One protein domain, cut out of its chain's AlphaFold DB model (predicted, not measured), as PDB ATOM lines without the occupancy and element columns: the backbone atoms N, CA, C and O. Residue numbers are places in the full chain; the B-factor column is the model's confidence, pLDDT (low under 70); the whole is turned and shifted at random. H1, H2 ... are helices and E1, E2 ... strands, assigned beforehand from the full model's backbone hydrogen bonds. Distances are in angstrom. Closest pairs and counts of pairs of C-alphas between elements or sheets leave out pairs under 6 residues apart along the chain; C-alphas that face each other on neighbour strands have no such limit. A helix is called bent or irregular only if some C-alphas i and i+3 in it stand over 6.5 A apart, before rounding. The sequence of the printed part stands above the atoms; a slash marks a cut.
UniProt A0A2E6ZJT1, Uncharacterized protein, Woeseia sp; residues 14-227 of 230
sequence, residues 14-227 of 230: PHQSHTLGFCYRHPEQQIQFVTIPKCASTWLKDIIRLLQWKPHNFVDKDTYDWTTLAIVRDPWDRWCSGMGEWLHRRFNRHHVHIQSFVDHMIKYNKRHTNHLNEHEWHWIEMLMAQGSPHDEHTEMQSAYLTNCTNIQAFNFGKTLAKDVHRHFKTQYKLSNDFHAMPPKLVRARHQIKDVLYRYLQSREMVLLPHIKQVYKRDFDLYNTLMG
ATOM      1  N   PRO A  14     156.595 300.530 288.785       42.97
ATOM      2  CA  PRO A  14     155.753 300.573 289.971       42.97
ATOM      3  C   PRO A  14     155.447 302.027 290.335       42.97
ATOM      4  O   PRO A  14     156.281 302.716 290.929       42.97
ATOM      5  N   HIS A  15     154.234 302.504 290.054       43.47
ATOM      6  CA  HIS A  15     153.801 303.767 290.635       43.47
ATOM      7  C   HIS A  15     153.534 303.522 292.129       43.47
ATOM      8  O   HIS A  15     152.699 302.712 292.527       43.47
ATOM      9  N   GLN A  16     154.323 304.165 292.992       51.56
ATOM     10  CA  GLN A  16     154.155 304.122 294.452       51.56
ATOM     11  C   GLN A  16     154.047 302.708 295.077       51.56
ATOM     12  O   GLN A  16     153.255 302.501 296.002       51.56
ATOM     13  N   SER A  17     154.876 301.763 294.611       52.22
ATOM     14  CA  SER A  17     155.018 300.396 295.159       52.22
ATOM     15  C   SER A  17     153.913 299.387 294.800       52.22
ATOM     16  O   SER A  17     153.781 298.360 295.474       52.22
ATOM     17  N   HIS A  18     153.142 299.623 293.735       58.91
ATOM     18  CA  HIS A  18     152.215 298.630 293.187       58.91
ATOM     19  C   HIS A  18     152.637 298.208 291.779       58.91
ATOM     20  O   HIS A  18     152.762 299.032 290.881       58.91
ATOM     21  N   THR A  19     152.895 296.911 291.595       70.25
ATOM     22  CA  THR A  19     153.140 296.339 290.268       70.25
ATOM     23  C   THR A  19     151.825 296.305 289.506       70.25
ATOM     24  O   THR A  19     150.795 295.873 290.036       70.25
ATOM     25  N   LEU A  20     151.851 296.771 288.265       75.44
ATOM     26  CA  LEU A  20     150.684 296.731 287.406       75.44
ATOM     27  C   LEU A  20     150.252 295.285 287.150       75.44
ATOM     28  O   LEU A  20     151.102 294.420 286.970       75.44
ATOM     29  N   GLY A  21     148.947 295.019 287.149       82.81
ATOM     30  CA  GLY A  21     148.429 293.673 286.905       82.81
ATOM     31  C   GLY A  21     148.657 292.670 288.042       82.81
ATOM     32  O   GLY A  21     148.446 291.470 287.878       82.81
ATOM     33  N   PHE A  22     149.089 293.141 289.214       87.44
ATOM     34  CA  PHE A  22     149.450 292.273 290.328       87.44
ATOM     35  C   PHE A  22     148.261 291.480 290.887       87.44
ATOM     36  O   PHE A  22     147.267 292.040 291.375       87.44
ATOM     37  N   CYS A  23     148.422 290.160 290.898       92.81
ATOM     38  CA  CYS A  23     147.493 289.197 291.470       92.81
ATOM     39  C   CYS A  23     148.230 288.121 292.281       92.81
ATOM     40  O   CYS A  23     149.460 288.071 292.332       92.81
ATOM     41  N   TYR A  24     147.463 287.254 292.934       94.50
ATOM     42  CA  TYR A  24     147.962 286.008 293.514       94.50
ATOM     43  C   TYR A  24     147.272 284.834 292.851       94.50
ATOM     44  O   TYR A  24     146.084 284.932 292.565       94.50
ATOM     45  N   ARG A  25     147.977 283.721 292.657       94.38
ATOM     46  CA  ARG A  25     147.389 282.484 292.128       94.38
ATOM     47  C   ARG A  25     147.526 281.348 293.126       94.38
ATOM     48  O   ARG A  25     148.556 281.233 293.800       94.38
ATOM     49  N   HIS A  26     146.491 280.519 293.195       92.88
ATOM     50  CA  HIS A  26     146.564 279.241 293.886       92.88
ATOM     51  C   HIS A  26     147.609 278.349 293.181       92.88
ATOM     52  O   HIS A  26     147.659 278.352 291.951       92.88
ATOM     53  N   PRO A  27     148.463 277.603 293.911       90.88
ATOM     54  CA  PRO A  27     149.536 276.813 293.295       90.88
ATOM     55  C   PRO A  27     149.031 275.657 292.415       90.88
ATOM     56  O   PRO A  27     149.685 275.300 291.442       90.88
ATOM     57  N   GLU A  28     147.872 275.092 292.751       90.69
ATOM     58  CA  GLU A  28     147.362 273.851 292.139       90.69
ATOM     59  C   GLU A  28     145.994 273.996 291.458       90.69
ATOM     60  O   GLU A  28     145.504 273.061 290.834       90.69
ATOM     61  N   GLN A  29     145.341 275.150 291.595       90.88
ATOM     62  CA  GLN A  29     143.962 275.355 291.143       90.88
ATOM     63  C   GLN A  29     143.914 276.592 290.251       90.88
ATOM     64  O   GLN A  29     144.671 277.540 290.465       90.88
ATOM     65  N   GLN A  30     143.009 276.605 289.271       94.31
ATOM     66  CA  GLN A  30     142.776 277.750 288.384       94.31
ATOM     67  C   GLN A  30     141.967 278.843 289.098       94.31
ATOM     68  O   GLN A  30     140.845 279.189 288.723       94.31
ATOM     69  N   ILE A  31     142.542 279.351 290.186       93.81
ATOM     70  CA  ILE A  31     141.973 280.397 291.025       93.81
ATOM     71  C   ILE A  31     143.020 281.479 291.208       93.81
ATOM     72  O   ILE A  31     144.206 281.212 291.434       93.81
ATOM     73  N   GLN A  32     142.564 282.719 291.157       95.44
ATOM     74  CA  GLN A  32     143.405 283.869 291.402       95.44
ATOM     75  C   GLN A  32     142.691 284.939 292.216       95.44
ATOM     76  O   GLN A  32     141.470 284.998 292.262       95.44
ATOM     77  N   PHE A  33     143.468 285.811 292.845       95.00
ATOM     78  CA  PHE A  33     142.993 286.981 293.565       95.00
ATOM     79  C   PHE A  33     143.577 288.244 292.940       95.00
ATOM     80  O   PHE A  33     144.793 288.461 292.984       95.00
ATOM     81  N   VAL A  34     142.707 289.089 292.387       93.38
ATOM     82  CA  VAL A  34     143.085 290.376 291.793       93.38
ATOM     83  C   VAL A  34     143.090 291.454 292.868       93.38
ATOM     84  O   VAL A  34     142.113 291.657 293.593       93.38
ATOM     85  N   THR A  35     144.208 292.173 292.980       90.19
ATOM     86  CA  THR A  35     144.388 293.139 294.067       90.19
ATOM     87  C   THR A  35     143.954 294.534 293.636       90.19
ATOM     88  O   THR A  35     144.692 295.252 292.967       90.19
ATOM     89  N   ILE A  36     142.728 294.911 294.014       87.62
ATOM     90  CA  ILE A  36     142.151 296.227 293.722       87.62
ATOM     91  C   ILE A  36     142.535 297.237 294.820       87.62
ATOM     92  O   ILE A  36     142.119 297.090 295.979       87.62
ATOM     93  N   PRO A  37     143.285 298.303 294.492       84.50
ATOM     94  CA  PRO A  37     143.638 299.327 295.460       84.50
ATOM     95  C   PRO A  37     142.457 299.895 296.253       84.50
ATOM     96  O   PRO A  37     141.378 300.168 295.727       84.50
ATOM     97  N   LYS A  38     142.701 300.102 297.553       85.69
ATOM     98  CA  LYS A  38     141.742 300.606 298.560       85.69
ATOM     99  C   LYS A  38     140.523 299.706 298.831       85.69
ATOM    100  O   LYS A  38     139.669 300.094 299.630       85.69
ATOM    101  N   CYS A  39     140.498 298.486 298.297       89.06
ATOM    102  CA  CYS A  39     139.491 297.460 298.588       89.06
ATOM    103  C   CYS A  39     140.042 296.374 299.531       89.06
ATOM    104  O   CYS A  39     139.972 295.189 299.245       89.06
ATOM    105  N   ALA A  40     140.689 296.765 300.636       87.69
ATOM    106  CA  ALA A  40     141.282 295.839 301.617       87.69
ATOM    107  C   ALA A  40     142.297 294.816 301.071       87.69
ATOM    108  O   ALA A  40     142.562 293.805 301.722       87.69
ATOM    109  N   SER A  41     142.931 295.087 299.925       84.38
ATOM    110  CA  SER A  41     143.883 294.137 299.347       84.38
ATOM    111  C   SER A  41     145.032 293.788 300.287       84.38
ATOM    112  O   SER A  41     145.439 292.642 300.300       84.38
ATOM    113  N   THR A  42     145.545 294.720 301.097       85.44
ATOM    114  CA  THR A  42     146.615 294.416 302.068       85.44
ATOM    115  C   THR A  42     146.202 293.342 303.071       85.44
ATOM    116  O   THR A  42     146.982 292.444 303.351       85.44
ATOM    117  N   TRP A  43     144.966 293.399 303.569       88.12
ATOM    118  CA  TRP A  43     144.459 292.423 304.531       88.12
ATOM    119  C   TRP A  43     144.338 291.027 303.908       88.12
ATOM    120  O   TRP A  43     144.867 290.063 304.457       88.12
ATOM    121  N   LEU A  44     143.726 290.917 302.724       88.25
ATOM    122  CA  LEU A  44     143.586 289.618 302.061       88.25
ATOM    123  C   LEU A  44     144.924 289.091 301.509       88.25
ATOM    124  O   LEU A  44     145.135 287.884 301.484       88.25
ATOM    125  N   LYS A  45     145.866 289.973 301.143       87.94
ATOM    126  CA  LYS A  45     147.249 289.604 300.780       87.94
ATOM    127  C   LYS A  45     147.939 288.826 301.894       87.94
ATOM    128  O   LYS A  45     148.596 287.830 301.608       87.94
ATOM    129  N   ASP A  46     147.801 289.269 303.141       86.25
ATOM    130  CA  ASP A  46     148.435 288.603 304.282       86.25
ATOM    131  C   ASP A  46     147.847 287.199 304.494       86.25
ATOM    132  O   ASP A  46     148.595 286.237 304.651       86.25
ATOM    133  N   ILE A  47     146.526 287.058 304.368       85.50
ATOM    134  CA  ILE A  47     145.820 285.766 304.416       85.50
ATOM    135  C   ILE A  47     146.281 284.826 303.294       85.50
ATOM    136  O   ILE A  47     146.654 283.681 303.533       85.50
ATOM    137  N   ILE A  48     146.287 285.312 302.056       88.88
ATOM    138  CA  ILE A  48     146.617 284.523 300.865       88.88
ATOM    139  C   ILE A  48     148.082 284.061 300.874       88.88
ATOM    140  O   ILE A  48     148.383 282.955 300.427       88.88
ATOM    141  N   ARG A  49     148.991 284.859 301.447       86.50
ATOM    142  CA  ARG A  49     150.387 284.454 301.675       86.50
ATOM    143  C   ARG A  49     150.504 283.299 302.669       86.50
ATOM    144  O   ARG A  49     151.313 282.406 302.435       86.50
ATOM    145  N   LEU A  50     149.704 283.291 303.738       85.81
ATOM    146  CA  LEU A  50     149.664 282.171 304.692       85.81
ATOM    147  C   LEU A  50     149.158 280.884 304.031       85.81
ATOM    148  O   LEU A  50     149.618 279.798 304.367       85.81
ATOM    149  N   LEU A  51     148.278 281.016 303.039       86.69
ATOM    150  CA  LEU A  51     147.792 279.917 302.200       86.69
ATOM    151  C   LEU A  51     148.771 279.531 301.075       86.69
ATOM    152  O   LEU A  51     148.428 278.729 300.214       86.69
ATOM    153  N   GLN A  52     149.981 280.101 301.066       91.00
ATOM    154  CA  GLN A  52     151.066 279.807 300.121       91.00
ATOM    155  C   GLN A  52     150.777 280.112 298.641       91.00
ATOM    156  O   GLN A  52     151.526 279.672 297.763       91.00
ATOM    157  N   TRP A  53     149.757 280.921 298.342       92.75
ATOM    158  CA  TRP A  53     149.521 281.400 296.980       92.75
ATOM    159  C   TRP A  53     150.690 282.269 296.515       92.75
ATOM    160  O   TRP A  53     151.319 282.988 297.302       92.75
ATOM    161  N   LYS A  54     150.983 282.226 295.217       93.50
ATOM    162  CA  LYS A  54     152.170 282.874 294.652       93.50
ATOM    163  C   LYS A  54     151.821 284.209 293.995       93.50
ATOM    164  O   LYS A  54     150.755 284.314 293.384       93.50
ATOM    165  N   PRO A  55     152.682 285.234 294.123       93.00
ATOM    166  CA  PRO A  55     152.499 286.492 293.411       93.00
ATOM    167  C   PRO A  55     152.640 286.270 291.902       93.00
ATOM    168  O   PRO A  55     153.540 285.563 291.456       93.00
ATOM    169  N   HIS A  56     151.763 286.894 291.126       92.38
ATOM    170  CA  HIS A  56     151.741 286.823 289.669       92.38
ATOM    171  C   HIS A  56     151.275 288.147 289.061       92.38
ATOM    172  O   HIS A  56     150.885 289.081 289.766       92.38
ATOM    173  N   ASN A  57     151.307 288.197 287.733       90.00
ATOM    174  CA  ASN A  57     150.720 289.255 286.936       90.00
ATOM    175  C   ASN A  57     149.664 288.654 285.992       90.00
ATOM    176  O   ASN A  57     149.947 287.682 285.281       90.00
ATOM    177  N   PHE A  58     148.443 289.189 286.008       88.06
ATOM    178  CA  PHE A  58     147.380 288.752 285.094       88.06
ATOM    179  C   PHE A  58     147.570 289.274 283.663       88.06
ATOM    180  O   PHE A  58     146.891 288.812 282.760       88.06
ATOM    181  N   VAL A  59     148.503 290.202 283.435       84.44
ATOM    182  CA  VAL A  59     148.861 290.682 282.090       84.44
ATOM    183  C   VAL A  59     149.740 289.662 281.349       84.44
ATOM    184  O   VAL A  59     149.720 289.600 280.124       84.44
ATOM    185  N   ASP A  60     150.471 288.811 282.076       80.75
ATOM    186  CA  ASP A  60     151.449 287.883 281.483       80.75
ATOM    187  C   ASP A  60     150.815 286.622 280.875       80.75
ATOM    188  O   ASP A  60     151.477 285.869 280.155       80.75
ATOM    189  N   LYS A  61     149.555 286.339 281.214       78.62
ATOM    190  CA  LYS A  61     148.815 285.158 280.764       78.62
ATOM    191  C   LYS A  61     147.345 285.498 280.622       78.62
ATOM    192  O   LYS A  61     146.796 286.169 281.487       78.62
ATOM    193  N   ASP A  62     146.715 284.951 279.592       83.00
ATOM    194  CA  ASP A  62     145.263 284.929 279.520       83.00
ATOM    195  C   ASP A  62     144.728 283.993 280.618       83.00
ATOM    196  O   ASP A  62     145.040 282.802 280.638       83.00
ATOM    197  N   THR A  63     144.023 284.573 281.585       92.31
ATOM    198  CA  THR A  63     143.371 283.854 282.687       92.31
ATOM    199  C   THR A  63     141.932 284.331 282.869       92.31
ATOM    200  O   THR A  63     141.424 284.330 283.990       92.31
ATOM    201  N   TYR A  64     141.284 284.823 281.802       92.56
ATOM    202  CA  TYR A  64     139.909 285.342 281.873       92.56
ATOM    203  C   TYR A  64     138.880 284.255 282.233       92.56
ATOM    204  O   TYR A  64     137.822 284.573 282.774       92.56
ATOM    205  N   ASP A  65     139.200 282.986 281.982       94.31
ATOM    206  CA  ASP A  65     138.391 281.802 282.285       94.31
ATOM    207  C   ASP A  65     138.596 281.244 283.707       94.31
ATOM    208  O   ASP A  65     137.824 280.399 284.164       94.31
ATOM    209  N   TRP A  66     139.608 281.720 284.438       95.56
ATOM    210  CA  TRP A  66     139.890 281.263 285.800       95.56
ATOM    211  C   TRP A  66     138.887 281.828 286.805       95.56
ATOM    212  O   TRP A  66     138.365 282.937 286.655       95.56
ATOM    213  N   THR A  67     138.710 281.112 287.919       95.62
ATOM    214  CA  THR A  67     137.972 281.657 289.063       95.62
ATOM    215  C   THR A  67     138.732 282.857 289.620       95.62
ATOM    216  O   THR A  67     139.855 282.730 290.113       95.62
ATOM    217  N   THR A  68     138.124 284.036 289.558       95.88
ATOM    218  CA  THR A  68     138.764 285.285 289.964       95.88
ATOM    219  C   THR A  68     138.105 285.847 291.214       95.88
ATOM    220  O   THR A  68     136.978 286.334 291.191       95.88
ATOM    221  N   LEU A  69     138.840 285.804 292.323       95.38
ATOM    222  CA  LEU A  69     138.470 286.442 293.576       95.38
ATOM    223  C   LEU A  69     138.771 287.940 293.497       95.38
ATOM    224  O   LEU A  69     139.879 288.350 293.131       95.38
ATOM    225  N   ALA A  70     137.814 288.759 293.921       94.25
ATOM    226  CA  ALA A  70     137.991 290.201 294.028       94.25
ATOM    227  C   ALA A  70     137.329 290.729 295.300       94.25
ATOM    228  O   ALA A  70     136.242 290.299 295.673       94.25
ATOM    229  N   ILE A  71     137.963 291.697 295.959       93.62
ATOM    230  CA  ILE A  71     137.267 292.529 296.942       93.62
ATOM    231  C   ILE A  71     136.930 293.829 296.236       93.62
ATOM    232  O   ILE A  71     137.825 294.509 295.733       93.62
ATOM    233  N   VAL A  72     135.653 294.180 296.227       92.06
ATOM    234  CA  VAL A  72     135.165 295.448 295.693       92.06
ATOM    235  C   VAL A  72     134.670 296.327 296.827       92.06
ATOM    236  O   VAL A  72     134.385 295.863 297.925       92.06
ATOM    237  N   ARG A  73     134.613 297.629 296.586       89.88
ATOM    238  CA  ARG A  73     134.207 298.627 297.568       89.88
ATOM    239  C   ARG A  73     133.392 299.680 296.853       89.88
ATOM    240  O   ARG A  73     133.726 299.982 295.707       89.88
ATOM    241  N   ASP A  74     132.394 300.227 297.544       88.50
ATOM    242  CA  ASP A  74     131.635 301.375 297.055       88.50
ATOM    243  C   ASP A  74     132.612 302.412 296.458       88.50
ATOM    244  O   ASP A  74     133.547 302.830 297.155       88.50
ATOM    245  N   PRO A  75     132.487 302.761 295.163       86.31
ATOM    246  CA  PRO A  75     133.488 303.571 294.476       86.31
ATOM    247  C   PRO A  75     133.684 304.946 295.118       86.31
ATOM    248  O   PRO A  75     134.804 305.456 295.140       86.31
ATOM    249  N   TRP A  76     132.633 305.515 295.712       83.06
ATOM    250  CA  TRP A  76     132.704 306.775 296.446       83.06
ATOM    251  C   TRP A  76     133.519 306.646 297.742       83.06
ATOM    252  O   TRP A  76     134.462 307.406 297.986       83.06
ATOM    253  N   ASP A  77     133.238 305.628 298.552       84.25
ATOM    254  CA  ASP A  77     133.988 305.312 299.768       84.25
ATOM    255  C   ASP A  77     135.458 304.942 299.474       84.25
ATOM    256  O   ASP A  77     136.392 305.250 300.234       84.25
ATOM    257  N   ARG A  78     135.681 304.283 298.338       84.62
ATOM    258  CA  ARG A  78     137.004 303.946 297.818       84.62
ATOM    259  C   ARG A  78     137.777 305.195 297.397       84.62
ATOM    260  O   ARG A  78     138.933 305.327 297.806       84.62
ATOM    261  N   TRP A  79     137.145 306.115 296.669       81.75
ATOM    262  CA  TRP A  79     137.722 307.408 296.294       81.75
ATOM    263  C   TRP A  79     138.157 308.202 297.526       81.75
ATOM    264  O   TRP A  79     139.324 308.584 297.640       81.75
ATOM    265  N   CYS A  80     137.267 308.331 298.517       79.31
ATOM    266  CA  CYS A  80     137.562 309.000 299.787       79.31
ATOM    267  C   CYS A  80     138.779 308.381 300.491       79.31
ATOM    268  O   CYS A  80     139.618 309.081 301.057       79.31
ATOM    269  N   SER A  81     138.904 307.052 300.440       81.69
ATOM    270  CA  SER A  81     140.055 306.337 300.994       81.69
ATOM    271  C   SER A  81     141.349 306.583 300.217       81.69
ATOM    272  O   SER A  81     142.417 306.616 300.831       81.69
ATOM    273  N   GLY A  82     141.269 306.711 298.892       79.62
ATOM    274  CA  GLY A  82     142.385 307.086 298.026       79.62
ATOM    275  C   GLY A  82     142.893 308.481 298.357       79.62
ATOM    276  O   GLY A  82     144.067 308.648 298.688       79.62
ATOM    277  N   MET A  83     141.975 309.447 298.385       75.69
ATOM    278  CA  MET A  83     142.262 310.840 298.713       75.69
ATOM    279  C   MET A  83     142.832 310.988 300.129       75.69
ATOM    280  O   MET A  83     143.856 311.637 300.323       75.69
ATOM    281  N   GLY A  84     142.240 310.311 301.117       75.81
ATOM    282  CA  GLY A  84     142.749 310.312 302.488       75.81
ATOM    283  C   GLY A  84     144.180 309.774 302.596       75.81
ATOM    284  O   GLY A  84     144.992 310.321 303.340       75.81
ATOM    285  N   GLU A  85     144.530 308.735 301.833       77.19
ATOM    286  CA  GLU A  85     145.907 308.238 301.783       77.19
ATOM    287  C   GLU A  85     146.859 309.196 301.058       77.19
ATOM    288  O   GLU A  85     147.978 309.398 301.534       77.19
ATOM    289  N   TRP A  86     146.429 309.794 299.948       75.75
ATOM    290  CA  TRP A  86     147.234 310.770 299.216       75.75
ATOM    291  C   TRP A  86     147.559 311.991 300.082       75.75
ATOM    292  O   TRP A  86     148.736 312.311 300.266       75.75
ATOM    293  N   LEU A  87     146.541 312.599 300.704       71.81
ATOM    294  CA  LEU A  87     146.704 313.737 301.613       71.81
ATOM    295  C   LEU A  87     147.625 313.362 302.774       71.81
ATOM    296  O   LEU A  87     148.573 314.082 303.070       71.81
ATOM    297  N   HIS A  88     147.413 312.194 303.387       72.81
ATOM    298  CA  HIS A  88     148.277 311.710 304.462       72.81
ATOM    299  C   HIS A  88     149.746 311.610 304.037       72.81
ATOM    300  O   HIS A  88     150.624 312.092 304.747       72.81
ATOM    301  N   ARG A  89     150.030 311.024 302.865       71.56
ATOM    302  CA  ARG A  89     151.397 310.926 302.329       71.56
ATOM    303  C   ARG A  89     151.978 312.310 302.032       71.56
ATOM    304  O   ARG A  89     153.148 312.546 302.334       71.56
ATOM    305  N   ARG A  90     151.187 313.215 301.449       67.06
ATOM    306  CA  ARG A  90     151.640 314.553 301.050       67.06
ATOM    307  C   ARG A  90     151.907 315.451 302.255       67.06
ATOM    308  O   ARG A  90     152.937 316.109 302.259       67.06
ATOM    309  N   PHE A  91     151.057 315.449 303.277       64.88
ATOM    310  CA  PHE A  91     151.248 316.289 304.463       64.88
ATOM    311  C   PHE A  91     152.296 315.731 305.429       64.88
ATOM    312  O   PHE A  91     153.109 316.504 305.932       64.88
ATOM    313  N   ASN A  92     152.377 314.405 305.608       64.81
ATOM    314  CA  ASN A  92     153.443 313.806 306.423       64.81
ATOM    315  C   ASN A  92     154.840 314.113 305.870       64.81
ATOM    316  O   ASN A  92     155.757 314.361 306.641       64.81
ATOM    317  N   ARG A  93     155.009 314.110 304.540       59.78
ATOM    318  CA  ARG A  93     156.290 314.442 303.891       59.78
ATOM    319  C   ARG A  93     156.718 315.897 304.092       59.78
ATOM    320  O   ARG A  93     157.884 316.201 303.901       59.78
ATOM    321  N   HIS A  94     155.781 316.782 304.425       56.25
ATOM    322  CA  HIS A  94     156.017 318.222 304.560       56.25
ATOM    323  C   HIS A  94     155.956 318.682 306.021       56.25
ATOM    324  O   HIS A  94     155.912 319.879 306.274       56.25
ATOM    325  N   HIS A  95     155.926 317.745 306.983       53.34
ATOM    326  CA  HIS A  95     155.793 318.018 308.423       53.34
ATOM    327  C   HIS A  95     154.608 318.928 308.792       53.34
ATOM    328  O   HIS A  95     154.555 319.493 309.883       53.34
ATOM    329  N   VAL A  96     153.621 319.052 307.905       56.09
ATOM    330  CA  VAL A  96     152.403 319.804 308.183       56.09
ATOM    331  C   VAL A  96     151.541 318.928 309.076       56.09
ATOM    332  O   VAL A  96     151.179 317.811 308.697       56.09
ATOM    333  N   HIS A  97     151.200 319.426 310.268       59.88
ATOM    334  CA  HIS A  97     150.280 318.729 311.157       59.88
ATOM    335  C   HIS A  97     148.964 318.490 310.423       59.88
ATOM    336  O   HIS A  97     148.197 319.413 310.164       59.88
ATOM    337  N   ILE A  98     148.691 317.227 310.114       56.53
ATOM    338  CA  ILE A  98     147.468 316.805 309.432       56.53
ATOM    339  C   ILE A  98     146.212 317.237 310.187       56.53
ATOM    340  O   ILE A  98     145.198 317.558 309.580       56.53
ATOM    341  N   GLN A  99     146.332 317.319 311.514       55.34
ATOM    342  CA  GLN A  99     145.311 317.858 312.392       55.34
ATOM    343  C   GLN A  99     145.075 319.347 312.130       55.34
ATOM    344  O   GLN A  99     143.930 319.744 312.073       55.34
ATOM    345  N   SER A 100     146.109 320.147 311.850       61.31
ATOM    346  CA  SER A 100     145.960 321.562 311.480       61.31
ATOM    347  C   SER A 100     145.240 321.734 310.139       61.31
ATOM    348  O   SER A 100     144.363 322.581 310.025       61.31
ATOM    349  N   PHE A 101     145.529 320.891 309.140       62.91
ATOM    350  CA  PHE A 101     144.787 320.891 307.871       62.91
ATOM    351  C   PHE A 101     143.319 320.489 308.073       62.91
ATOM    352  O   PHE A 101     142.412 321.170 307.603       62.91
ATOM    353  N   VAL A 102     143.078 319.407 308.813       58.19
ATOM    354  CA  VAL A 102     141.727 318.939 309.143       58.19
ATOM    355  C   VAL A 102     140.966 319.983 309.963       58.19
ATOM    356  O   VAL A 102     139.817 320.281 309.654       58.19
ATOM    357  N   ASP A 103     141.603 320.584 310.962       61.53
ATOM    358  CA  ASP A 103     141.033 321.631 311.803       61.53
ATOM    359  C   ASP A 103     140.784 322.902 311.000       61.53
ATOM    360  O   ASP A 103     139.771 323.550 311.226       61.53
ATOM    361  N   HIS A 104     141.646 323.244 310.040       62.84
ATOM    362  CA  HIS A 104     141.416 324.341 309.104       62.84
ATOM    363  C   HIS A 104     140.159 324.070 308.273       62.84
ATOM    364  O   HIS A 104     139.223 324.862 308.332       62.84
ATOM    365  N   MET A 105     140.072 322.905 307.622       57.50
ATOM    366  CA  MET A 105     138.893 322.497 306.851       57.50
ATOM    367  C   MET A 105     137.614 322.485 307.707       57.50
ATOM    368  O   MET A 105     136.573 322.974 307.279       57.50
ATOM    369  N   ILE A 106     137.668 321.973 308.943       54.78
ATOM    370  CA  ILE A 106     136.513 321.907 309.857       54.78
ATOM    371  C   ILE A 106     136.130 323.294 310.396       54.78
ATOM    372  O   ILE A 106     134.946 323.632 310.446       54.78
ATOM    373  N   LYS A 107     137.102 324.094 310.850       57.09
ATOM    374  CA  LYS A 107     136.888 325.423 311.451       57.09
ATOM    375  C   LYS A 107     136.373 326.420 310.423       57.09
ATOM    376  O   LYS A 107     135.551 327.263 310.775       57.09
ATOM    377  N   TYR A 108     136.834 326.313 309.181       49.09
ATOM    378  CA  TYR A 108     136.360 327.144 308.082       49.09
ATOM    379  C   TYR A 108     134.934 326.745 307.669       49.09
ATOM    380  O   TYR A 108     134.049 327.597 307.633       49.09
ATOM    381  N   ASN A 109     134.652 325.439 307.557       47.66
ATOM    382  CA  ASN A 109     133.306 324.910 307.285       47.66
ATOM    383  C   ASN A 109     132.276 325.300 308.372       47.66
ATOM    384  O   ASN A 109     131.149 325.679 308.073       47.66
ATOM    385  N   LYS A 110     132.669 325.319 309.654       47.41
ATOM    386  CA  LYS A 110     131.795 325.788 310.751       47.41
ATOM    387  C   LYS A 110     131.490 327.290 310.725       47.41
ATOM    388  O   LYS A 110     130.525 327.705 311.361       47.41
ATOM    389  N   ARG A 111     132.315 328.112 310.068       49.97
ATOM    390  CA  ARG A 111     132.134 329.574 310.011       49.97
ATOM    391  C   ARG A 111     131.382 330.033 308.767       49.97
ATOM    392  O   ARG A 111     130.838 331.134 308.788       49.97
ATOM    393  N   HIS A 112     131.343 329.232 307.707       44.06
ATOM    394  CA  HIS A 112     130.691 329.575 306.444       44.06
ATOM    395  C   HIS A 112     129.711 328.470 306.065       44.06
ATOM    396  O   HIS A 112     130.054 327.496 305.403       44.06
ATOM    397  N   THR A 113     128.463 328.633 306.495       42.62
ATOM    398  CA  THR A 113     127.407 327.637 306.315       42.62
ATOM    399  C   THR A 113     126.889 327.498 304.890       42.62
ATOM    400  O   THR A 113     125.979 326.704 304.718       42.62
ATOM    401  N   ASN A 114     127.430 328.170 303.860       43.06
ATOM    402  CA  ASN A 114     126.926 327.937 302.498       43.06
ATOM    403  C   ASN A 114     127.908 327.980 301.326       43.06
ATOM    404  O   ASN A 114     127.615 327.314 300.334       43.06
ATOM    405  N   HIS A 115     129.091 328.592 301.397       45.62
ATOM    406  CA  HIS A 115     129.975 328.655 300.224       45.62
ATOM    407  C   HIS A 115     131.440 328.486 300.624       45.62
ATOM    408  O   HIS A 115     131.933 329.209 301.485       45.62
ATOM    409  N   LEU A 116     132.115 327.517 299.993       47.44
ATOM    410  CA  LEU A 116     133.564 327.598 299.845       47.44
ATOM    411  C   LEU A 116     133.883 328.885 299.079       47.44
ATOM    412  O   LEU A 116     133.140 329.232 298.156       47.44
ATOM    413  N   ASN A 117     134.980 329.557 299.412       53.66
ATOM    414  CA  ASN A 117     135.490 330.594 298.516       53.66
ATOM    415  C   ASN A 117     136.124 329.936 297.268       53.66
ATOM    416  O   ASN A 117     136.462 328.750 297.277       53.66
ATOM    417  N   GLU A 118     136.272 330.690 296.175       50.56
ATOM    418  CA  GLU A 118     136.827 330.188 294.903       50.56
ATOM    419  C   GLU A 118     138.180 329.482 295.071       50.56
ATOM    420  O   GLU A 118     138.483 328.542 294.345       50.56
ATOM    421  N   HIS A 119     138.974 329.874 296.069       49.78
ATOM    422  CA  HIS A 119     140.280 329.287 296.340       49.78
ATOM    423  C   HIS A 119     140.184 327.846 296.879       49.78
ATOM    424  O   HIS A 119     141.016 327.003 296.551       49.78
ATOM    425  N   GLU A 120     139.166 327.510 297.670       55.34
ATOM    426  CA  GLU A 120     138.958 326.140 298.163       55.34
ATOM    427  C   GLU A 120     138.370 325.221 297.083       55.34
ATOM    428  O   GLU A 120     138.744 324.048 296.998       55.34
ATOM    429  N   TRP A 121     137.500 325.766 296.221       52.97
ATOM    430  CA  TRP A 121     137.060 325.086 295.000       52.97
ATOM    431  C   TRP A 121     138.240 324.812 294.084       52.97
ATOM    432  O   TRP A 121     138.423 323.673 293.673       52.97
ATOM    433  N   HIS A 122     139.103 325.806 293.887       56.38
ATOM    434  CA  HIS A 122     140.323 325.665 293.112       56.38
ATOM    435  C   HIS A 122     141.220 324.550 293.652       56.38
ATOM    436  O   HIS A 122     141.757 323.786 292.865       56.38
ATOM    437  N   TRP A 123     141.338 324.362 294.971       61.03
ATOM    438  CA  TRP A 123     142.106 323.236 295.516       61.03
ATOM    439  C   TRP A 123     141.465 321.879 295.231       61.03
ATOM    440  O   TRP A 123     142.172 320.956 294.839       61.03
ATOM    441  N   ILE A 124     140.153 321.727 295.408       59.31
ATOM    442  CA  ILE A 124     139.468 320.456 295.119       59.31
ATOM    443  C   ILE A 124     139.474 320.174 293.612       59.31
ATOM    444  O   ILE A 124     139.761 319.051 293.206       59.31
ATOM    445  N   GLU A 125     139.235 321.185 292.781       58.12
ATOM    446  CA  GLU A 125     139.326 321.107 291.326       58.12
ATOM    447  C   GLU A 125     140.749 320.823 290.866       58.12
ATOM    448  O   GLU A 125     140.923 319.950 290.035       58.12
ATOM    449  N   MET A 126     141.777 321.443 291.449       57.78
ATOM    450  CA  MET A 126     143.175 321.088 291.194       57.78
ATOM    451  C   MET A 126     143.466 319.648 291.615       57.78
ATOM    452  O   MET A 126     144.146 318.934 290.889       57.78
ATOM    453  N   LEU A 127     142.949 319.181 292.754       59.88
ATOM    454  CA  LEU A 127     143.134 317.799 293.208       59.88
ATOM    455  C   LEU A 127     142.435 316.785 292.287       59.88
ATOM    456  O   LEU A 127     142.961 315.688 292.080       59.88
ATOM    457  N   MET A 128     141.277 317.146 291.722       55.06
ATOM    458  CA  MET A 128     140.568 316.353 290.712       55.06
ATOM    459  C   MET A 128     141.234 316.446 289.326       55.06
ATOM    460  O   MET A 128     141.371 315.426 288.656       55.06
ATOM    461  N   ALA A 129     141.708 317.627 288.918       50.56
ATOM    462  CA  ALA A 129     142.307 317.921 287.613       50.56
ATOM    463  C   ALA A 129     143.764 317.454 287.489       50.56
ATOM    464  O   ALA A 129     144.205 317.111 286.398       50.56
ATOM    465  N   GLN A 130     144.512 317.368 288.593       52.16
ATOM    466  CA  GLN A 130     145.851 316.766 288.618       52.16
ATOM    467  C   GLN A 130     145.819 315.232 288.503       52.16
ATOM    468  O   GLN A 130     146.856 314.591 288.657       52.16
ATOM    469  N   GLY A 131     144.644 314.623 288.295       50.84
ATOM    470  CA  GLY A 131     144.504 313.172 288.162       50.84
ATOM    471  C   GLY A 131     144.912 312.403 289.424       50.84
ATOM    472  O   GLY A 131     145.136 311.197 289.404       50.84
ATOM    473  N   SER A 132     145.035 313.099 290.554       46.69
ATOM    474  CA  SER A 132     145.785 312.622 291.709       46.69
ATOM    475  C   SER A 132     145.188 311.428 292.480       46.69
ATOM    476  O   SER A 132     145.939 310.823 293.257       46.69
ATOM    477  N   PRO A 133     143.903 311.043 292.335       50.53
ATOM    478  CA  PRO A 133     143.415 309.789 292.889       50.53
ATOM    479  C   PRO A 133     143.362 308.657 291.848       50.53
ATOM    480  O   PRO A 133     142.953 307.550 292.221       50.53
ATOM    481  N   HIS A 134     143.803 308.876 290.596       50.31
ATOM    482  CA  HIS A 134     144.106 307.785 289.672       50.31
ATOM    483  C   HIS A 134     145.269 306.994 290.258       50.31
ATOM    484  O   HIS A 134     146.449 307.218 290.004       50.31
ATOM    485  N   ASP A 135     144.934 306.025 291.085       55.62
ATOM    486  CA  ASP A 135     145.719 304.819 291.139       55.62
ATOM    487  C   ASP A 135     145.506 304.201 289.746       55.62
ATOM    488  O   ASP A 135     144.576 303.434 289.569       55.62
ATOM    489  N   GLU A 136     146.246 304.650 288.717       51.81
ATOM    490  CA  GLU A 136     146.079 304.254 287.296       51.81
ATOM    491  C   GLU A 136     146.032 302.723 287.133       51.81
ATOM    492  O   GLU A 136     145.452 302.172 286.200       51.81
ATOM    493  N   HIS A 137     146.578 302.009 288.113       57.06
ATOM    494  CA  HIS A 137     146.483 300.569 288.252       57.06
ATOM    495  C   HIS A 137     145.035 300.070 288.389       57.06
ATOM    496  O   HIS A 137     144.708 298.998 287.907       57.06
ATOM    497  N   THR A 138     144.121 300.814 289.001       67.56
ATOM    498  CA  THR A 138     142.735 300.376 289.189       67.56
ATOM    499  C   THR A 138     142.001 300.202 287.882       67.56
ATOM    500  O   THR A 138     141.201 299.280 287.765       67.56
ATOM    501  N   GLU A 139     142.291 301.053 286.905       74.56
ATOM    502  CA  GLU A 139     141.630 301.011 285.615       74.56
ATOM    503  C   GLU A 139     141.866 299.662 284.916       74.56
ATOM    504  O   GLU A 139     140.934 299.085 284.346       74.56
ATOM    505  N   MET A 140     143.087 299.130 285.019       81.62
ATOM    506  CA  MET A 140     143.450 297.828 284.465       81.62
ATOM    507  C   MET A 140     142.887 296.660 285.256       81.62
ATOM    508  O   MET A 140     142.385 295.722 284.651       81.62
ATOM    509  N   GLN A 141     142.916 296.714 286.587       87.44
ATOM    510  CA  GLN A 141     142.283 295.689 287.419       87.44
ATOM    511  C   GLN A 141     140.785 295.610 287.119       87.44
ATOM    512  O   GLN A 141     140.247 294.520 286.946       87.44
ATOM    513  N   SER A 142     140.122 296.761 287.016       87.38
ATOM    514  CA  SER A 142     138.697 296.827 286.725       87.38
ATOM    515  C   SER A 142     138.396 296.379 285.292       87.38
ATOM    516  O   SER A 142     137.462 295.610 285.100       87.38
ATOM    517  N   ALA A 143     139.214 296.761 284.301       86.75
ATOM    518  CA  ALA A 143     139.080 296.272 282.923       86.75
ATOM    519  C   ALA A 143     139.315 294.762 282.800       86.75
ATOM    520  O   ALA A 143     138.610 294.063 282.076       86.75
ATOM    521  N   TYR A 144     140.307 294.242 283.515       90.94
ATOM    522  CA  TYR A 144     140.580 292.817 283.563       90.94
ATOM    523  C   TYR A 144     139.372 292.064 284.126       90.94
ATOM    524  O   TYR A 144     138.868 291.143 283.489       90.94
ATOM    525  N   LEU A 145     138.844 292.529 285.264       92.38
ATOM    526  CA  LEU A 145     137.676 291.932 285.901       92.38
ATOM    527  C   LEU A 145     136.433 291.985 285.015       92.38
ATOM    528  O   LEU A 145     135.714 291.000 284.977       92.38
ATOM    529  N   THR A 146     136.190 293.054 284.251       90.81
ATOM    530  CA  THR A 146     135.037 293.092 283.326       90.81
ATOM    531  C   THR A 146     135.086 292.031 282.224       90.81
ATOM    532  O   THR A 146     134.049 291.726 281.647       90.81
ATOM    533  N   ASN A 147     136.263 291.470 281.932       91.94
ATOM    534  CA  ASN A 147     136.439 290.420 280.926       91.94
ATOM    535  C   ASN A 147     136.501 289.006 281.530       91.94
ATOM    536  O   ASN A 147     136.524 288.029 280.785       91.94
ATOM    537  N   CYS A 148     136.541 288.870 282.858       93.38
ATOM    538  CA  CYS A 148     136.543 287.564 283.511       93.38
ATOM    539  C   CYS A 148     135.162 286.904 283.431       93.38
ATOM    540  O   CYS A 148     134.144 287.534 283.712       93.38
ATOM    541  N   THR A 149     135.124 285.606 283.133       93.75
ATOM    542  CA  THR A 149     133.866 284.850 283.013       93.75
ATOM    543  C   THR A 149     133.362 284.297 284.345       93.75
ATOM    544  O   THR A 149     132.175 284.009 284.481       93.75
ATOM    545  N   ASN A 150     134.238 284.163 285.347       94.88
ATOM    546  CA  ASN A 150     133.909 283.601 286.656       94.88
ATOM    547  C   ASN A 150     134.498 284.453 287.788       94.88
ATOM    548  O   ASN A 150     135.622 284.232 288.248       94.88
ATOM    549  N   ILE A 151     133.734 285.451 288.236       95.62
ATOM    550  CA  ILE A 151     134.151 286.381 289.291       95.62
ATOM    551  C   ILE A 151     133.425 286.044 290.588       95.62
ATOM    552  O   ILE A 151     132.198 286.016 290.647       95.62
ATOM    553  N   GLN A 152     134.193 285.873 291.659       94.75
ATOM    554  CA  GLN A 152     133.680 285.720 293.015       94.75
ATOM    555  C   GLN A 152     134.065 286.964 293.815       94.75
ATOM    556  O   GLN A 152     135.186 287.106 294.316       94.75
ATOM    557  N   ALA A 153     133.131 287.911 293.867       94.44
ATOM    558  CA  ALA A 153     133.352 289.218 294.460       94.44
ATOM    559  C   ALA A 153     132.874 289.282 295.917       94.44
ATOM    560  O   ALA A 153     131.802 288.791 296.263       94.44
ATOM    561  N   PHE A 154     133.649 289.958 296.762       93.69
ATOM    562  CA  PHE A 154     133.299 290.260 298.147       93.69
ATOM    563  C   PHE A 154     133.125 291.764 298.323       93.69
ATOM    564  O   PHE A 154     134.011 292.539 297.952       93.69
ATOM    565  N   ASN A 155     132.019 292.183 298.939       92.62
ATOM    566  CA  ASN A 155     131.826 293.586 299.284       92.62
ATOM    567  C   ASN A 155     132.703 293.967 300.482       92.62
ATOM    568  O   ASN A 155     132.705 293.301 301.521       92.62
ATOM    569  N   PHE A 156     133.418 295.079 300.373       90.56
ATOM    570  CA  PHE A 156     134.129 295.661 301.494       90.56
ATOM    571  C   PHE A 156     133.126 296.209 302.513       90.56
ATOM    572  O   PHE A 156     132.371 297.138 302.236       90.56
ATOM    573  N   GLY A 157     133.141 295.651 303.721       86.69
ATOM    574  CA  GLY A 157     132.229 296.046 304.785       86.69
ATOM    575  C   GLY A 157     132.467 295.276 306.078       86.69
ATOM    576  O   GLY A 157     133.454 294.553 306.227       86.69
ATOM    577  N   LYS A 158     131.537 295.416 307.029       85.50
ATOM    578  CA  LYS A 158     131.634 294.801 308.366       85.50
ATOM    579  C   LYS A 158     131.661 293.268 308.332       85.50
ATOM    580  O   LYS A 158     132.177 292.652 309.259       85.50
ATOM    581  N   THR A 159     131.108 292.652 307.289       88.69
ATOM    582  CA  THR A 159     131.012 291.192 307.152       88.69
ATOM    583  C   THR A 159     132.152 290.579 306.342       88.69
ATOM    584  O   THR A 159     132.292 289.360 306.366       88.69
ATOM    585  N   LEU A 160     133.020 291.393 305.719       90.38
ATOM    586  CA  LEU A 160     134.054 290.941 304.778       90.38
ATOM    587  C   LEU A 160     134.873 289.755 305.307       90.38
ATOM    588  O   LEU A 160     135.014 288.748 304.621       90.38
ATOM    589  N   ALA A 161     135.383 289.845 306.539       89.12
ATOM    590  CA  ALA A 161     136.193 288.779 307.131       89.12
ATOM    591  C   ALA A 161     135.414 287.462 307.292       89.12
ATOM    592  O   ALA A 161     135.946 286.389 307.014       89.12
ATOM    593  N   LYS A 162     134.139 287.542 307.697       89.00
ATOM    594  CA  LYS A 162     133.266 286.371 307.844       89.00
ATOM    595  C   LYS A 162     132.916 285.763 306.488       89.00
ATOM    596  O   LYS A 162     132.919 284.542 306.366       89.00
ATOM    597  N   ASP A 163     132.641 286.597 305.490       91.19
ATOM    598  CA  ASP A 163     132.239 286.146 304.157       91.19
ATOM    599  C   ASP A 163     133.407 285.484 303.417       91.19
ATOM    600  O   ASP A 163     133.246 284.382 302.892       91.19
ATOM    601  N   VAL A 164     134.606 286.076 303.476       90.69
ATOM    602  CA  VAL A 164     135.837 285.466 302.945       90.69
ATOM    603  C   VAL A 164     136.150 284.156 303.667       90.69
ATOM    604  O   VAL A 164     136.391 283.147 303.010       90.69
ATOM    605  N   HIS A 165     136.097 284.128 305.004       89.25
ATOM    606  CA  HIS A 165     136.331 282.899 305.767       89.25
ATOM    607  C   HIS A 165     135.351 281.785 305.371       89.25
ATOM    608  O   HIS A 165     135.769 280.675 305.040       89.25
ATOM    609  N   ARG A 166     134.044 282.086 305.361       90.12
ATOM    610  CA  ARG A 166     132.998 281.130 304.971       90.12
ATOM    611  C   ARG A 166     133.260 280.597 303.568       90.12
ATOM    612  O   ARG A 166     133.174 279.392 303.350       90.12
ATOM    613  N   HIS A 167     133.596 281.477 302.632       90.56
ATOM    614  CA  HIS A 167     133.866 281.102 301.254       90.56
ATOM    615  C   HIS A 167     135.086 280.178 301.140       90.56
ATOM    616  O   HIS A 167     134.975 279.093 300.578       90.56
ATOM    617  N   PHE A 168     136.217 280.536 301.751       88.81
ATOM    618  CA  PHE A 168     137.435 279.718 301.711       88.81
ATOM    619  C   PHE A 168     137.237 278.351 302.374       88.81
ATOM    620  O   PHE A 168     137.681 277.331 301.843       88.81
ATOM    621  N   LYS A 169     136.501 278.311 303.490       87.69
ATOM    622  CA  LYS A 169     136.167 277.070 304.190       87.69
ATOM    623  C   LYS A 169     135.253 276.161 303.368       87.69
ATOM    624  O   LYS A 169     135.458 274.954 303.352       87.69
ATOM    625  N   THR A 170     134.237 276.720 302.712       88.06
ATOM    626  CA  THR A 170     133.220 275.931 301.992       88.06
ATOM    627  C   THR A 170     133.668 275.518 300.596       88.06
ATOM    628  O   THR A 170     133.519 274.354 300.242       88.06
ATOM    629  N   GLN A 171     134.235 276.444 299.821       85.69
ATOM    630  CA  GLN A 171     134.594 276.209 298.420       85.69
ATOM    631  C   GLN A 171     135.953 275.529 298.279       85.69
ATOM    632  O   GLN A 171     136.115 274.629 297.463       85.69
ATOM    633  N   TYR A 172     136.923 275.917 299.110       82.56
ATOM    634  CA  TYR A 172     138.310 275.466 298.967       82.56
ATOM    635  C   TYR A 172     138.755 274.520 300.082       82.56
ATOM    636  O   TYR A 172     139.893 274.062 300.076       82.56
ATOM    637  N   LYS A 173     137.872 274.216 301.048       82.94
ATOM    638  CA  LYS A 173     138.189 273.414 302.246       82.94
ATOM    639  C   LYS A 173     139.401 273.956 303.020       82.94
ATOM    640  O   LYS A 173     140.058 273.226 303.757       82.94
ATOM    641  N   LEU A 174     139.678 275.254 302.880       75.31
ATOM    642  CA  LEU A 174     140.764 275.939 303.567       75.31
ATOM    643  C   LEU A 174     140.242 276.391 304.931       75.31
ATOM    644  O   LEU A 174     139.497 277.368 305.033       75.31
ATOM    645  N   SER A 175     140.597 275.658 305.987       65.81
ATOM    646  CA  SER A 175     140.320 276.102 307.353       65.81
ATOM    647  C   SER A 175     141.271 277.233 307.714       65.81
ATOM    648  O   SER A 175     142.485 277.105 307.565       65.81
ATOM    649  N   ASN A 176     140.724 278.348 308.182       63.34
ATOM    650  CA  ASN A 176     141.531 279.440 308.689       63.34
ATOM    651  C   ASN A 176     140.818 280.229 309.790       63.34
ATOM    652  O   ASN A 176     139.643 280.545 309.673       63.34
ATOM    653  N   ASP A 177     141.521 280.628 310.846       68.19
ATOM    654  CA  ASP A 177     140.931 281.429 311.934       68.19
ATOM    655  C   ASP A 177     140.874 282.938 311.608       68.19
ATOM    656  O   ASP A 177     140.771 283.798 312.483       68.19
ATOM    657  N   PHE A 178     140.903 283.302 310.320       70.19
ATOM    658  CA  PHE A 178     140.998 284.697 309.870       70.19
ATOM    659  C   PHE A 178     139.718 285.513 310.074       70.19
ATOM    660  O   PHE A 178     139.757 286.740 309.991       70.19
ATOM    661  N   HIS A 179     138.595 284.870 310.399       66.81
ATOM    662  CA  HIS A 179     137.366 285.570 310.778       66.81
ATOM    663  C   HIS A 179     137.557 286.452 312.029       66.81
ATOM    664  O   HIS A 179     136.812 287.417 312.207       66.81
ATOM    665  N   ALA A 180     138.567 286.159 312.859       74.38
ATOM    666  CA  ALA A 180     138.946 286.951 314.027       74.38
ATOM    667  C   ALA A 180     139.927 288.103 313.714       74.38
ATOM    668  O   ALA A 180     140.221 288.913 314.591       74.38
ATOM    669  N   MET A 181     140.434 288.205 312.479       71.44
ATOM    670  CA  MET A 181     141.391 289.233 312.057       71.44
ATOM    671  C   MET A 181     140.694 290.291 311.191       71.44
ATOM    672  O   MET A 181     140.693 290.163 309.966       71.44
ATOM    673  N   PRO A 182     140.092 291.350 311.764       69.75
ATOM    674  CA  PRO A 182     139.476 292.397 310.958       69.75
ATOM    675  C   PRO A 182     140.531 293.140 310.114       69.75
ATOM    676  O   PRO A 182     141.693 293.242 310.523       69.75
ATOM    677  N   PRO A 183     140.148 293.710 308.956       70.38
ATOM    678  CA  PRO A 183     141.037 294.564 308.178       70.38
ATOM    679  C   PRO A 183     141.643 295.674 309.046       70.38
ATOM    680  O   PRO A 183     140.922 296.412 309.719       70.38
ATOM    681  N   LYS A 184     142.978 295.809 309.029       68.44
ATOM    682  CA  LYS A 184     143.681 296.849 309.795       68.44
ATOM    683  C   LYS A 184     143.238 298.238 309.323       68.44
ATOM    684  O   LYS A 184     143.457 298.608 308.170       68.44
ATOM    685  N   LEU A 185     142.668 299.025 310.233       62.28
ATOM    686  CA  LEU A 185     142.355 300.436 310.008       62.28
ATOM    687  C   LEU A 185     143.498 301.309 310.529       62.28
ATOM    688  O   LEU A 185     143.853 301.260 311.705       62.28
ATOM    689  N   VAL A 186     144.060 302.150 309.663       65.06
ATOM    690  CA  VAL A 186     145.045 303.160 310.075       65.06
ATOM    691  C   VAL A 186     144.291 304.394 310.579       65.06
ATOM    692  O   VAL A 186     143.694 305.113 309.776       65.06
ATOM    693  N   ARG A 187     144.320 304.648 311.898       63.84
ATOM    694  CA  ARG A 187     143.530 305.705 312.573       63.84
ATOM    695  C   ARG A 187     143.638 307.084 311.908       63.84
ATOM    696  O   ARG A 187     142.614 307.689 311.614       63.84
ATOM    697  N   ALA A 188     144.853 307.539 311.597       60.22
ATOM    698  CA  ALA A 188     145.075 308.848 310.974       60.22
ATOM    699  C   ALA A 188     144.421 308.969 309.584       60.22
ATOM    700  O   ALA A 188     143.858 310.004 309.245       60.22
ATOM    701  N   ARG A 189     144.432 307.891 308.787       68.88
ATOM    702  CA  ARG A 189     143.767 307.869 307.473       68.88
ATOM    703  C   ARG A 189     142.249 307.901 307.613       68.88
ATOM    704  O   ARG A 189     141.575 308.496 306.781       68.88
ATOM    705  N   HIS A 190     141.728 307.274 308.666       71.75
ATOM    706  CA  HIS A 190     140.298 307.238 308.951       71.75
ATOM    707  C   HIS A 190     139.756 308.629 309.295       71.75
ATOM    708  O   HIS A 190     138.755 309.037 308.730       71.75
ATOM    709  N   GLN A 191     140.470 309.407 310.114       70.19
ATOM    710  CA  GLN A 191     140.042 310.766 310.471       70.19
ATOM    711  C   GLN A 191     139.948 311.697 309.253       70.19
ATOM    712  O   GLN A 191     138.956 312.405 309.093       70.19
ATOM    713  N   ILE A 192     140.945 311.666 308.359       69.25
ATOM    714  CA  ILE A 192     140.914 312.447 307.109       69.25
ATOM    715  C   ILE A 192     139.741 311.995 306.247       69.25
ATOM    716  O   ILE A 192     138.988 312.817 305.734       69.25
ATOM    717  N   LYS A 193     139.585 310.674 306.103       76.94
ATOM    718  CA  LYS A 193     138.502 310.075 305.336       76.94
ATOM    719  C   LYS A 193     137.143 310.520 305.876       76.94
ATOM    720  O   LYS A 193     136.311 310.906 305.074       76.94
ATOM    721  N   ASP A 194     136.917 310.519 307.186       75.69
ATOM    722  CA  ASP A 194     135.631 310.908 307.782       75.69
ATOM    723  C   ASP A 194     135.311 312.392 307.576       75.69
ATOM    724  O   ASP A 194     134.151 312.784 307.451       75.69
ATOM    725  N   VAL A 195     136.337 313.243 307.563       72.62
ATOM    726  CA  VAL A 195     136.186 314.677 307.288       72.62
ATOM    727  C   VAL A 195     135.877 314.904 305.817       72.62
ATOM    728  O   VAL A 195     134.907 315.595 305.515       72.62
ATOM    729  N   LEU A 196     136.628 314.260 304.919       71.38
ATOM    730  CA  LEU A 196     136.341 314.262 303.485       71.38
ATOM    731  C   LEU A 196     134.938 313.731 303.212       71.38
ATOM    732  O   LEU A 196     134.168 314.381 302.528       71.38
ATOM    733  N   TYR A 197     134.572 312.591 303.785       76.94
ATOM    734  CA  TYR A 197     133.290 311.949 303.542       76.94
ATOM    735  C   TYR A 197     132.124 312.849 303.957       76.94
ATOM    736  O   TYR A 197     131.235 313.096 303.150       76.94
ATOM    737  N   ARG A 198     132.165 313.429 305.167       73.69
ATOM    738  CA  ARG A 198     131.147 314.397 305.620       73.69
ATOM    739  C   ARG A 198     131.091 315.638 304.737       73.69
ATOM    740  O   ARG A 198     130.007 316.120 304.421       73.69
ATOM    741  N   TYR A 199     132.253 316.147 304.337       71.12
ATOM    742  CA  TYR A 199     132.344 317.292 303.442       71.12
ATOM    743  C   TYR A 199     131.699 316.982 302.080       71.12
ATOM    744  O   TYR A 199     130.828 317.719 301.623       71.12
ATOM    745  N   LEU A 200     132.050 315.852 301.470       70.69
ATOM    746  CA  LEU A 200     131.555 315.459 300.154       70.69
ATOM    747  C   LEU A 200     130.067 315.102 300.177       70.69
ATOM    748  O   LEU A 200     129.371 315.440 299.231       70.69
ATOM    749  N   GLN A 201     129.560 314.479 301.247       74.19
ATOM    750  CA  GLN A 201     128.123 314.215 301.410       74.19
ATOM    751  C   GLN A 201     127.302 315.508 301.360       74.19
ATOM    752  O   GLN A 201     126.268 315.559 300.704       74.19
ATOM    753  N   SER A 202     127.786 316.591 301.976       69.38
ATOM    754  CA  SER A 202     127.093 317.889 301.919       69.38
ATOM    755  C   SER A 202     127.068 318.523 300.516       69.38
ATOM    756  O   SER A 202     126.345 319.490 300.281       69.38
ATOM    757  N   ARG A 203     127.855 317.983 299.575       67.81
ATOM    758  CA  ARG A 203     128.036 318.467 298.196       67.81
ATOM    759  C   ARG A 203     127.836 317.361 297.157       67.81
ATOM    760  O   ARG A 203     128.276 317.502 296.015       67.81
ATOM    761  N   GLU A 204     127.172 316.272 297.541       74.38
ATOM    762  CA  GLU A 204     127.063 315.057 296.732       74.38
ATOM    763  C   GLU A 204     126.496 315.360 295.341       74.38
ATOM    764  O   GLU A 204     127.057 314.923 294.342       74.38
ATOM    765  N   MET A 205     125.472 316.216 295.260       70.81
ATOM    766  CA  MET A 205     124.846 316.607 293.992       70.81
ATOM    767  C   MET A 205     125.806 317.231 292.966       70.81
ATOM    768  O   MET A 205     125.565 317.107 291.770       70.81
ATOM    769  N   VAL A 206     126.878 317.891 293.411       71.06
ATOM    770  CA  VAL A 206     127.819 318.597 292.522       71.06
ATOM    771  C   VAL A 206     129.024 317.718 292.184       71.06
ATOM    772  O   VAL A 206     129.462 317.653 291.034       71.06
ATOM    773  N   LEU A 207     129.563 317.009 293.179       72.06
ATOM    774  CA  LEU A 207     130.816 316.262 293.036       72.06
ATOM    775  C   LEU A 207     130.612 314.827 292.550       72.06
ATOM    776  O   LEU A 207     131.458 314.295 291.832       72.06
ATOM    777  N   LEU A 208     129.492 314.192 292.907       77.00
ATOM    778  CA  LEU A 208     129.227 312.810 292.525       77.00
ATOM    779  C   LEU A 208     129.156 312.606 291.007       77.00
ATOM    780  O   LEU A 208     129.729 311.616 290.557       77.00
ATOM    781  N   PRO A 209     128.535 313.488 290.196       81.19
ATOM    782  CA  PRO A 209     128.559 313.341 288.741       81.19
ATOM    783  C   PRO A 209     129.982 313.315 288.166       81.19
ATOM    784  O   PRO A 209     130.310 312.418 287.391       81.19
ATOM    785  N   HIS A 210     130.849 314.227 288.615       75.69
ATOM    786  CA  HIS A 210     132.246 314.301 288.180       75.69
ATOM    787  C   HIS A 210     133.034 313.055 288.597       75.69
ATOM    788  O   HIS A 210     133.697 312.425 287.776       75.69
ATOM    789  N   ILE A 211     132.906 312.632 289.858       76.44
ATOM    790  CA  ILE A 211     133.575 311.421 290.353       76.44
ATOM    791  C   ILE A 211     133.060 310.176 289.617       76.44
ATOM    792  O   ILE A 211     133.862 309.324 289.243       76.44
ATOM    793  N   LYS A 212     131.754 310.077 289.343       81.75
ATOM    794  CA  LYS A 212     131.172 308.990 288.537       81.75
ATOM    795  C   LYS A 212     131.706 308.970 287.114       81.75
ATOM    796  O   LYS A 212     131.914 307.887 286.584       81.75
ATOM    797  N   GLN A 213     131.939 310.127 286.505       81.75
ATOM    798  CA  GLN A 213     132.533 310.203 285.174       81.75
ATOM    799  C   GLN A 213     133.982 309.702 285.186       81.75
ATOM    800  O   GLN A 213     134.347 308.861 284.369       81.75
ATOM    801  N   VAL A 214     134.788 310.160 286.149       76.31
ATOM    802  CA  VAL A 214     136.205 309.783 286.277       76.31
ATOM    803  C   VAL A 214     136.374 308.304 286.658       76.31
ATOM    804  O   VAL A 214     137.240 307.622 286.122       76.31
ATOM    805  N   TYR A 215     135.520 307.780 287.541       79.25
ATOM    806  CA  TYR A 215     135.557 306.396 288.037       79.25
ATOM    807  C   TYR A 215     134.502 305.504 287.385       79.25
ATOM    808  O   TYR A 215     134.097 304.498 287.973       79.25
ATOM    809  N   LYS A 216     134.035 305.852 286.180       84.62
ATOM    810  CA  LYS A 216     132.894 305.179 285.544       84.62
ATOM    811  C   LYS A 216     133.050 303.661 285.542       84.62
ATOM    812  O   LYS A 216     132.139 302.958 285.960       84.62
ATOM    813  N   ARG A 217     134.232 303.158 285.170       85.19
ATOM    814  CA  ARG A 217     134.515 301.715 285.124       85.19
ATOM    815  C   ARG A 217     134.417 301.047 286.495       85.19
ATOM    816  O   ARG A 217     133.922 299.930 286.588       85.19
ATOM    817  N   ASP A 218     134.864 301.712 287.556       85.75
ATOM    818  CA  ASP A 218     134.743 301.185 288.916       85.75
ATOM    819  C   ASP A 218     133.287 301.187 289.396       85.75
ATOM    820  O   ASP A 218     132.875 300.239 290.062       85.75
ATOM    821  N   PHE A 219     132.497 302.205 289.032       88.62
ATOM    822  CA  PHE A 219     131.051 302.222 289.276       88.62
ATOM    823  C   PHE A 219     130.325 301.119 288.513       88.62
ATOM    824  O   PHE A 219     129.558 300.376 289.123       88.62
ATOM    825  N   ASP A 220     130.593 300.972 287.218       90.06
ATOM    826  CA  ASP A 220     130.002 299.928 286.383       90.06
ATOM    827  C   ASP A 220     130.326 298.537 286.953       90.06
ATOM    828  O   ASP A 220     129.425 297.724 287.164       90.06
ATOM    829  N   LEU A 221     131.601 298.281 287.275       90.38
ATOM    830  CA  LEU A 221     132.053 297.017 287.856       90.38
ATOM    831  C   LEU A 221     131.409 296.755 289.221       90.38
ATOM    832  O   LEU A 221     130.933 295.649 289.473       90.38
ATOM    833  N   TYR A 222     131.380 297.756 290.106       92.06
ATOM    834  CA  TYR A 222     130.773 297.615 291.427       92.06
ATOM    835  C   TYR A 222     129.283 297.286 291.325       92.06
ATOM    836  O   TYR A 222     128.830 296.332 291.953       92.06
ATOM    837  N   ASN A 223     128.540 298.024 290.496       91.62
ATOM    838  CA  ASN A 223     127.109 297.805 290.282       91.62
ATOM    839  C   ASN A 223     126.831 296.422 289.679       91.62
ATOM    840  O   ASN A 223     125.924 295.730 290.137       91.62
ATOM    841  N   THR A 224     127.653 296.000 288.712       92.12
ATOM    842  CA  THR A 224     127.565 294.676 288.078       92.12
ATOM    843  C   THR A 224     127.782 293.554 289.091       92.12
ATOM    844  O   THR A 224     127.029 292.588 289.116       92.12
ATOM    845  N   LEU A 225     128.804 293.674 289.945       91.56
ATOM    846  CA  LEU A 225     129.181 292.608 290.874       91.56
ATOM    847  C   LEU A 225     128.333 292.569 292.147       91.56
ATOM    848  O   LEU A 225     128.129 291.494 292.703       91.56
ATOM    849  N   MET A 226     127.887 293.722 292.645       90.31
ATOM    850  CA  MET A 226     127.184 293.823 293.930       90.31
ATOM    851  C   MET A 226     125.665 293.904 293.784       90.31
ATOM    852  O   MET A 226     124.965 293.818 294.790       90.31
ATOM    853  N   GLY A 227     125.157 294.055 292.560       73.25
ATOM    854  CA  GLY A 227     123.730 294.116 292.292       73.25
ATOM    855  C   GLY A 227     123.092 295.374 292.870       73.25
ATOM    856  O   GLY A 227     122.385 295.329 293.872       73.25
TER     857      GLY A 227
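AT A GLANCE: This is residues 14 to 227 of the 230 residues of an uncharacterized protein of Woeseia sp (UniProt A0A2E6ZJT1). This is an elongated domain of two lobes: a strongly twisted five-stranded sheet with helices over both faces, H1 and H6 on one and H5 and H10 on the other, and a looser lobe of helices in which H2 crosses H8. H3 and H4 lie farthest out in the helical lobe, H9 lies on the way from H8 back to H10, and tiny H7 packs on H6 before residues 181 to 186 lead across to H8. The printed part has 214 residues, with ten named helices and five named strands in the order E1 E2 H1 E3 E4 H2 H3 H4 H5 E5 H6 H7 H8 H9 H10. The mixed sheet runs E3 E1 E2 E4 E5, and the class is mixed, helices and strands. The whole is compact, with a radius of gyration of the C-alphas of 18.8 A, and spans 59 by 33 by 33 A.

HOW THE PARTS SIT: The sheet runs, strand beside strand, E3, residues 54 to 57, E1, residues 22 to 25, E2, residues 31 to 34, E4, residues 67 to 72, and E5, residues 150 to 155. E3 and E1 are antiparallel at 135 degrees, with N 23 and O 56 within hydrogen-bond range at 2.9 A. E1 and E2 form a hairpin, antiparallel at 159 degrees, with N 33 and O 24 at 2.8 A. E2 and E4 are parallel at 27 degrees, with N 69 and O 32 at 2.8 A, and E4 and E5 are parallel at 24 degrees, with N 154 and O 70 at 2.8 A. H1, residues 41 to 50, is on one face, at a height of 9.0 A over the sheet. E2, H1 and E3 form a split strand-helix-strand unit, two strands running the same way with E1 between them in the sheet, and its crossover is right-handed. H6, residues 160 to 171, is on the same face, over E5; the closest C-alphas, of Phe 154 and Leu 160, are 6.7 A apart. H7, residues 177 to 180, touches residues 161 to 165 of H6, closest at the C-alphas of Ala 161 and His 179, 5.0 A. On the opposite face, H5, residues 137 to 147, runs slantwise to the strands, at 47 degrees to E4 on the local plane. H10, residues 216 to 226, on the same face as H5, lies over E4 and E5 and runs across the strands, at 74 degrees to E4 on the local plane. H5 and H10 touch, closest at the C-alphas of Ser 142 and Asp 218, 6.3 A. H2, residues 75 to 92, touches H8, residues 187 to 201, at a steep tilt of 53 degrees, opposite ways, closest at the C-alphas of Gly 84 and Lys 193, 5.1 A. With residue 75 alone H2 only just touches H10, with 3 pairs of C-alphas within 8 A, the closest those of Pro 75 and Phe 219, 5.9 A. H3, residues 98 to 111, only just touches H8, with 3 pairs within 8 A, the closest C-alphas those of Val 102 and Ile 192, 6.9 A. H4, residues 118 to 129, touches no helix but is near H9, residues 204 to 214, with 5 pairs of C-alphas within 10 A. Every O i to N i+4 pair is within hydrogen-bond range in H1, H2, H3, H4, H6, H8 and H10; H5 has 6 of 7, H9 has 5 of 7, and H7 is too short for such a pair.

IN THESE COORDINATES: E1 begins at C-alpha 22 (149.450, 292.273, 290.328). From first to last C-alpha, E4 measures 15.6 A, E5 16.2 A, H2 25.4 A, H3 20.0 A and H8 20.8 A. H9 is only just irregular, with C-alphas 206 and 209 6.52 A apart. H10 ends at C-alpha 226 (127.184, 293.823, 293.930).

THE WHOLE: The two C-alphas farthest apart, of Glu 28 and Arg 111, are 60.5 A apart. The printed part has no cut and no long link. Residues 110 to 115 stand free. The mean pLDDT of the printed part is 76.2; 68 residues are under 70, among them residues 90 to 138.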